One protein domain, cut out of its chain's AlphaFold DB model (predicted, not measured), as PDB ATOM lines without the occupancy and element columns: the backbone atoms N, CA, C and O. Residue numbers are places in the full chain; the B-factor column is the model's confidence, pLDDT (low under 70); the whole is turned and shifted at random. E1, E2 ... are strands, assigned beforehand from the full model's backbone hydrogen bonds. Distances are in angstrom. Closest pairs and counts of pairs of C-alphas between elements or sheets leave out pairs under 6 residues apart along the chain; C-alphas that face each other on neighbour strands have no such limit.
ATOM      1  N   ILE A   3     -40.542  37.453 -14.497       97.94
ATOM      2  CA  ILE A   3     -39.924  38.336 -13.501       97.94
ATOM      3  C   ILE A   3     -39.846  37.563 -12.185       97.94
ATOM      4  O   ILE A   3     -40.864  37.288 -11.550       97.94
ATOM      5  N   VAL A   4     -38.633  37.221 -11.769       98.25
ATOM      6  CA  VAL A   4     -38.382  36.366 -10.608       98.25
ATOM      7  C   VAL A   4     -37.908  37.222  -9.447       98.25
ATOM      8  O   VAL A   4     -36.879  37.887  -9.543       98.25
ATOM      9  N   ALA A   5     -38.638  37.202  -8.332       98.44
ATOM     10  CA  ALA A   5     -38.243  37.918  -7.121       98.44
ATOM     11  C   ALA A   5     -36.954  37.333  -6.491       98.44
ATOM     12  O   ALA A   5     -36.648  36.158  -6.724       98.44
ATOM     13  N   PRO A   6     -36.222  38.115  -5.674       98.56
ATOM     14  CA  PRO A   6     -35.048  37.644  -4.934       98.56
ATOM     15  C   PRO A   6     -35.290  36.324  -4.192       98.56
ATOM     16  O   PRO A   6     -36.309  36.148  -3.515       98.56
ATOM     17  N   GLY A   7     -34.368  35.373  -4.338       97.81
ATOM     18  CA  GLY A   7     -34.434  34.051  -3.705       97.81
ATOM     19  C   GLY A   7     -35.515  33.109  -4.254       97.81
ATOM     20  O   GLY A   7     -35.780  32.069  -3.643       97.81
ATOM     21  N   LYS A   8     -36.184  33.450  -5.366       98.00
ATOM     22  CA  LYS A   8     -37.251  32.633  -5.974       98.00
ATOM     23  C   LYS A   8     -36.809  31.947  -7.271       98.00
ATOM     24  O   LYS A   8     -35.742  32.208  -7.821       98.00
ATOM     25  N   ARG A   9     -37.672  31.045  -7.739       96.25
ATOM     26  CA  ARG A   9     -37.610  30.310  -9.012       96.25
ATOM     27  C   ARG A   9     -39.027  30.184  -9.573       96.25
ATOM     28  O   ARG A   9     -39.958  30.049  -8.778       96.25
ATOM     29  N   CYS A  10     -39.191  30.219 -10.894       90.69
ATOM     30  CA  CYS A  10     -40.521  30.140 -11.518       90.69
ATOM     31  C   CYS A  10     -41.050  28.708 -11.673       90.69
ATOM     32  O   CYS A  10     -42.259  28.501 -11.682       90.69
ATOM     33  N   CYS A  11     -40.169  27.712 -11.774       91.69
ATOM     34  CA  CYS A  11     -40.531  26.315 -12.018       91.69
ATOM     35  C   CYS A  11     -39.703  25.361 -11.138       91.69
ATOM     36  O   CYS A  11     -38.649  25.757 -10.622       91.69
ATOM     37  N   PRO A  12     -40.161  24.115 -10.909       94.88
ATOM     38  CA  PRO A  12     -39.344  23.082 -10.275       94.88
ATOM     39  C   PRO A  12     -38.128  22.718 -11.139       94.88
ATOM     40  O   PRO A  12     -38.035  23.084 -12.307       94.88
ATOM     41  N   TYR A  13     -37.187  21.982 -10.554       96.12
ATOM     42  CA  TYR A  13     -36.100  21.375 -11.313       96.12
ATOM     43  C   TYR A  13     -36.668  20.247 -12.173       96.12
ATOM     44  O   TYR A  13     -37.280  19.322 -11.638       96.12
ATOM     45  N   HIS A  14     -36.545  20.373 -13.492       96.06
ATOM     46  CA  HIS A  14     -37.251  19.518 -14.443       96.06
ATOM     47  C   HIS A  14     -36.474  19.388 -15.754       96.06
ATOM     48  O   HIS A  14     -35.500  20.101 -15.979       96.06
ATOM     49  N   PHE A  15     -36.912  18.473 -16.611       96.56
ATOM     50  CA  PHE A  15     -36.452  18.335 -17.988       96.56
ATOM     51  C   PHE A  15     -37.663  18.110 -18.892       96.56
ATOM     52  O   PHE A  15     -38.749  17.759 -18.415       96.56
ATOM     53  N   HIS A  16     -37.488  18.318 -20.192       95.31
ATOM     54  CA  HIS A  16     -38.533  18.073 -21.183       95.31
ATOM     55  C   HIS A  16     -38.175  16.832 -21.993       95.31
ATOM     56  O   HIS A  16     -37.019  16.632 -22.350       95.31
ATOM     57  N   TYR A  17     -39.165  15.993 -22.303       94.69
ATOM     58  CA  TYR A  17     -38.940  14.798 -23.127       94.69
ATOM     59  C   TYR A  17     -38.758  15.113 -24.614       94.69
ATOM     60  O   TYR A  17     -38.154  14.328 -25.333       94.69
ATOM     61  N   VAL A  18     -39.323  16.230 -25.081       94.44
ATOM     62  CA  VAL A  18     -39.437  16.540 -26.517       94.44
ATOM     63  C   VAL A  18     -39.045  17.982 -26.824       94.44
ATOM     64  O   VAL A  18     -38.403  18.240 -27.833       94.44
ATOM     65  N   GLN A  19     -39.443  18.923 -25.972       96.00
ATOM     66  CA  GLN A  19     -39.249  20.347 -26.207       96.00
ATOM     67  C   GLN A  19     -37.806  20.773 -25.909       96.00
ATOM     68  O   GLN A  19     -37.244  20.427 -24.873       96.00
ATOM     69  N   GLU A  20     -37.230  21.541 -26.828       95.81
ATOM     70  CA  GLU A  20     -36.048  22.358 -26.553       95.81
ATOM     71  C   GLU A  20     -36.500  23.644 -25.865       95.81
ATOM     72  O   GLU A  20     -37.559  24.189 -26.200       95.81
ATOM     73  N   GLU A  21     -35.679  24.172 -24.965       96.75
ATOM     74  CA  GLU A  21     -35.942  25.443 -24.300       96.75
ATOM     75  C   GLU A  21     -34.713  26.351 -24.345       96.75
ATOM     76  O   GLU A  21     -33.568  25.917 -24.250       96.75
ATOM     77  N   MET A  22     -34.947  27.647 -24.503       97.38
ATOM     78  CA  MET A  22     -33.926  28.677 -24.487       97.38
ATOM     79  C   MET A  22     -34.320  29.786 -23.520       97.38
ATOM     80  O   MET A  22     -35.462  30.252 -23.519       97.38
ATOM     81  N   PHE A  23     -33.345  30.257 -22.744       98.06
ATOM     82  CA  PHE A  23     -33.494  31.415 -21.875       98.06
ATOM     83  C   PHE A  23     -32.618  32.567 -22.355       98.06
ATOM     84  O   PHE A  23     -31.431  32.382 -22.612       98.06
ATOM     85  N   VAL A  24     -33.194  33.764 -22.429       98.50
ATOM     86  CA  VAL A  24     -32.458  35.008 -22.703       98.50
ATOM     87  C   VAL A  24     -32.564  35.897 -21.474       98.50
ATOM     88  O   VAL A  24     -33.666  36.338 -21.132       98.50
ATOM     89  N   ILE A  25     -31.440  36.150 -20.800       98.62
ATOM     90  CA  ILE A  25     -31.419  36.954 -19.574       98.62
ATOM     91  C   ILE A  25     -31.384  38.432 -19.947       98.62
ATOM     92  O   ILE A  25     -30.422  38.922 -20.537       98.62
ATOM     93  N   LEU A  26     -32.450  39.149 -19.603       98.62
ATOM     94  CA  LEU A  26     -32.640  40.544 -19.993       98.62
ATOM     95  C   LEU A  26     -32.092  41.517 -18.945       98.62
ATOM     96  O   LEU A  26     -31.521  42.542 -19.303       98.62
ATOM     97  N   GLU A  27     -32.281  41.212 -17.660       98.69
ATOM     98  CA  GLU A  27     -31.912  42.094 -16.548       98.69
ATOM     99  C   GLU A  27     -31.637  41.280 -15.279       98.69
ATOM    100  O   GLU A  27     -32.365  40.331 -14.985       98.69
ATOM    101  N   GLY A  28     -30.620  41.674 -14.510       98.38
ATOM    102  CA  GLY A  28     -30.219  41.016 -13.268       98.38
ATOM    103  C   GLY A  28     -29.243  39.855 -13.475       98.38
ATOM    104  O   GLY A  28     -28.643  39.692 -14.546       98.38
ATOM    105  N   PHE A  29     -29.068  39.066 -12.414       98.62
ATOM    106  CA  PHE A  29     -28.241  37.862 -12.392       98.62
ATOM    107  C   PHE A  29     -28.861  36.782 -11.501       98.62
ATOM    108  O   PHE A  29     -29.753  37.043 -10.692       98.62
ATOM    109  N   GLY A  30     -28.389  35.555 -11.665       98.19
ATOM    110  CA  GLY A  30     -28.848  34.418 -10.888       98.19
ATOM    111  C   GLY A  30     -27.980  33.194 -11.118       98.19
ATOM    112  O   GLY A  30     -26.795  33.289 -11.449       98.19
ATOM    113  N   THR A  31     -28.589  32.023 -10.981       98.19
ATOM    114  CA  THR A  31     -27.909  30.749 -11.196       98.19
ATOM    115  C   THR A  31     -28.793  29.791 -11.977       98.19
ATOM    116  O   THR A  31     -29.959  29.587 -11.627       98.19
ATOM    117  N   ARG A  32     -28.228  29.176 -13.018       97.12
ATOM    118  CA  ARG A  32     -28.806  28.013 -13.689       97.12
ATOM    119  C   ARG A  32     -28.298  26.752 -13.001       97.12
ATOM    120  O   ARG A  32     -27.095  26.550 -12.876       97.12
ATOM    121  N   VAL A  33     -29.221  25.903 -12.576       94.44
ATOM    122  CA  VAL A  33     -28.942  24.622 -11.922       94.44
ATOM    123  C   VAL A  33     -29.032  23.509 -12.955       94.44
ATOM    124  O   VAL A  33     -30.048  23.438 -13.646       94.44
ATOM    125  N   ALA A  34     -28.012  22.651 -13.057       89.06
ATOM    126  CA  ALA A  34     -28.033  21.422 -13.860       89.06
ATOM    127  C   ALA A  34     -26.887  20.464 -13.528       89.06
ATOM    128  O   ALA A  34     -25.886  20.414 -14.233       89.06
ATOM    129  N   GLY A  35     -26.992  19.755 -12.403       85.56
ATOM    130  CA  GLY A  35     -25.865  18.994 -11.844       85.56
ATOM    131  C   GLY A  35     -24.765  19.884 -11.246       85.56
ATOM    132  O   GLY A  35     -24.128  19.501 -10.273       85.56
ATOM    133  N   GLU A  36     -24.619  21.105 -11.754       91.19
ATOM    134  CA  GLU A  36     -23.780  22.181 -11.237       91.19
ATOM    135  C   GLU A  36     -24.552  23.509 -11.138       91.19
ATOM    136  O   GLU A  36     -25.668  23.650 -11.651       91.19
ATOM    137  N   MET A  37     -23.953  24.479 -10.443       94.75
ATOM    138  CA  MET A  37     -24.502  25.814 -10.201       94.75
ATOM    139  C   MET A  37     -23.762  26.831 -11.074       94.75
ATOM    140  O   MET A  37     -22.702  27.323 -10.692       94.75
ATOM    141  N   LEU A  38     -24.320  27.145 -12.243       96.12
ATOM    142  CA  LEU A  38     -23.691  28.042 -13.212       96.12
ATOM    143  C   LEU A  38     -24.222  29.474 -13.063       96.12
ATOM    144  O   LEU A  38     -25.441  29.668 -13.122       96.12
ATOM    145  N   PRO A  39     -23.356  30.488 -12.879       98.00
ATOM    146  CA  PRO A  39     -23.797  31.874 -12.817       98.00
ATOM    147  C   PRO A  39     -24.345  32.320 -14.173       98.00
ATOM    148  O   PRO A  39     -23.797  31.974 -15.218       98.00
ATOM    149  N   HIS A  56     -32.965  21.314 -15.738       96.44
ATOM    150  CA  HIS A  56     -32.663  22.721 -15.561       96.44
ATOM    151  C   HIS A  56     -33.637  23.406 -14.601       96.44
ATOM    152  O   HIS A  56     -34.779  22.995 -14.389       96.44
ATOM    153  N   GLN A  57     -33.135  24.467 -13.978       97.12
ATOM    154  CA  GLN A  57     -33.898  25.435 -13.202       97.12
ATOM    155  C   GLN A  57     -33.107  26.739 -13.160       97.12
ATOM    156  O   GLN A  57     -31.882  26.712 -13.058       97.12
ATOM    157  N   ILE A  58     -33.799  27.873 -13.194       98.06
ATOM    158  CA  ILE A  58     -33.202  29.180 -12.917       98.06
ATOM    159  C   ILE A  58     -33.645  29.629 -11.527       98.06
ATOM    160  O   ILE A  58     -34.837  29.634 -11.209       98.06
ATOM    161  N   ILE A  59     -32.671  30.003 -10.701       98.06
ATOM    162  CA  ILE A  59     -32.885  30.577  -9.376       98.06
ATOM    163  C   ILE A  59     -32.353  32.006  -9.396       98.06
ATOM    164  O   ILE A  59     -31.201  32.244  -9.765       98.06
ATOM    165  N   ASN A  60     -33.178  32.956  -8.965       98.62
ATOM    166  CA  ASN A  60     -32.701  34.299  -8.686       98.62
ATOM    167  C   ASN A  60     -31.946  34.294  -7.349       98.62
ATOM    168  O   ASN A  60     -32.557  34.231  -6.283       98.62
ATOM    169  N   THR A  61     -30.619  34.339  -7.419       98.06
ATOM    170  CA  THR A  61     -29.716  34.389  -6.259       98.06
ATOM    171  C   THR A  61     -29.285  35.812  -5.895       98.06
ATOM    172  O   THR A  61     -28.470  35.985  -4.992       98.06
ATOM    173  N   SER A  62     -29.834  36.827  -6.568       97.56
ATOM    174  CA  SER A  62     -29.583  38.241  -6.282       97.56
ATOM    175  C   SER A  62     -30.565  38.820  -5.251       97.56
ATOM    176  O   SER A  62     -31.493  38.145  -4.798       97.56
ATOM    177  N   ASP A  63     -30.357  40.088  -4.896       98.25
ATOM    178  CA  ASP A  63     -31.212  40.915  -4.036       98.25
ATOM    179  C   ASP A  63     -32.198  41.806  -4.824       98.25
ATOM    180  O   ASP A  63     -33.003  42.520  -4.224       98.25
ATOM    181  N   ALA A  64     -32.201  41.713  -6.157       98.50
ATOM    182  CA  ALA A  64     -33.098  42.437  -7.059       98.50
ATOM    183  C   ALA A  64     -33.889  41.473  -7.971       98.50
ATOM    184  O   ALA A  64     -33.590  40.281  -8.030       98.50
ATOM    185  N   PRO A  65     -34.937  41.923  -8.685       98.56
ATOM    186  CA  PRO A  65     -35.636  41.070  -9.645       98.56
ATOM    187  C   PRO A  65     -34.739  40.603 -10.804       98.56
ATOM    188  O   PRO A  65     -34.002  41.393 -11.387       98.56
ATOM    189  N   LEU A  66     -34.872  39.331 -11.188       98.75
ATOM    190  CA  LEU A  66     -34.265  38.743 -12.388       98.75
ATOM    191  C   LEU A  66     -35.324  38.655 -13.490       98.75
ATOM    192  O   LEU A  66     -36.418  38.140 -13.250       98.75
ATOM    193  N   LYS A  67     -35.006  39.127 -14.699       98.62
ATOM    194  CA  LYS A  67     -35.930  39.119 -15.843       98.62
ATOM    195  C   LYS A  67     -35.353  38.320 -16.999       98.62
ATOM    196  O   LYS A  67     -34.219  38.558 -17.413       98.62
ATOM    197  N   TYR A  68     -36.151  37.420 -17.562       98.50
ATOM    198  CA  TYR A  68     -35.748  36.644 -18.730       98.50
ATOM    199  C   TYR A  68     -36.927  36.269 -19.630       98.50
ATOM    200  O   TYR A  68     -38.098  36.280 -19.230       98.50
ATOM    201  N   LEU A  69     -36.612  35.929 -20.877       98.31
ATOM    202  CA  LEU A  69     -37.530  35.232 -21.775       98.31
ATOM    203  C   LEU A  69     -37.258  33.737 -21.686       98.31
ATOM    204  O   LEU A  69     -36.103  33.340 -21.755       98.31
TER     205      LEU A  69
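This is residues 3 to 39 and 56 to 69 of the 77 residues of the protein "Cupin_2 domain-containing protein" of Pseudomonas fluorescens (UniProt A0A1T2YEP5). Two small antiparallel sheets make this domain: a three-stranded one of E3, E2 and E4, and a pair of E1 and E5, with the chain folding back from E1 into E2 so that these two strands open from their link like a V. The long unnamed stretch of residues 3 to 20 passes on the side of E4 away from E2 and then turns back into E1. The 51 printed residues hold five named strands, E1 to E5 along the chain, and no named helix; the class is all strand, although only 22 residues are in named elements. The first sheet runs E3, E2, E4 and the second E1, E5. The whole is compact, with a radius of gyration of the C-alphas of 10.8 A, and elongated, spanning 33 by 21 by 16 A.

E2, residues 29 to 33, is 13.3 A long from first to last C-alpha, beginning at C-alpha 29 at (-28.241, 37.862, -12.392). E3, residues 37 to 39, measures 6.6 A, and E4, residues 57 to 59, measures 6.5 A. E1, residues 21 to 27, is the longest strand at 18.8 A and begins at C-alpha 21 at (-35.942, 25.443, -24.300). E5, residues 66 to 69, is 10.5 A long and ends at C-alpha 69 at (-37.530, 35.232, -21.775).

E2 is the inner strand of its sheet, and E3 and E4 are the edge strands. E2 and E3 form a hairpin, antiparallel at 153 degrees, with C-alphas 39 and 31 facing each other at 4.6 A and N 32 and O 38 within hydrogen-bond range at 2.8 A. E4 is antiparallel to E2 at 146 degrees; C-alphas 32 and 58 face each other at 4.6 A, and N 33 and O 57 are 2.8 A apart. E1 and E2 meet only through their link. E1 and E5 are antiparallel at 137 degrees, with C-alphas 25 and 68 facing each other at 4.4 A and N 26 and O 67 at 2.9 A. Residues 3 to 4 pair antiparallel with residues 66 to 67 of E5. The closest C-alphas of E2 and E5 are those of Phe 29 and Leu 66, 6.1 A apart. E1 is apart from E3 and E4.

The two C-alphas farthest apart are those of Val 18 and Asp 63, at 34.2 A. Residues 40 to 55 are cut out, in the link from E3 to E4; C-alphas 39 and 56 are 13.0 A apart across the cut. Of the links printed whole, E1 to E2 and E2 to E3 are tight, E4 to E5 is short, and none is long. The mean pLDDT of the printed part is 96.6, and no printed residue is under 70.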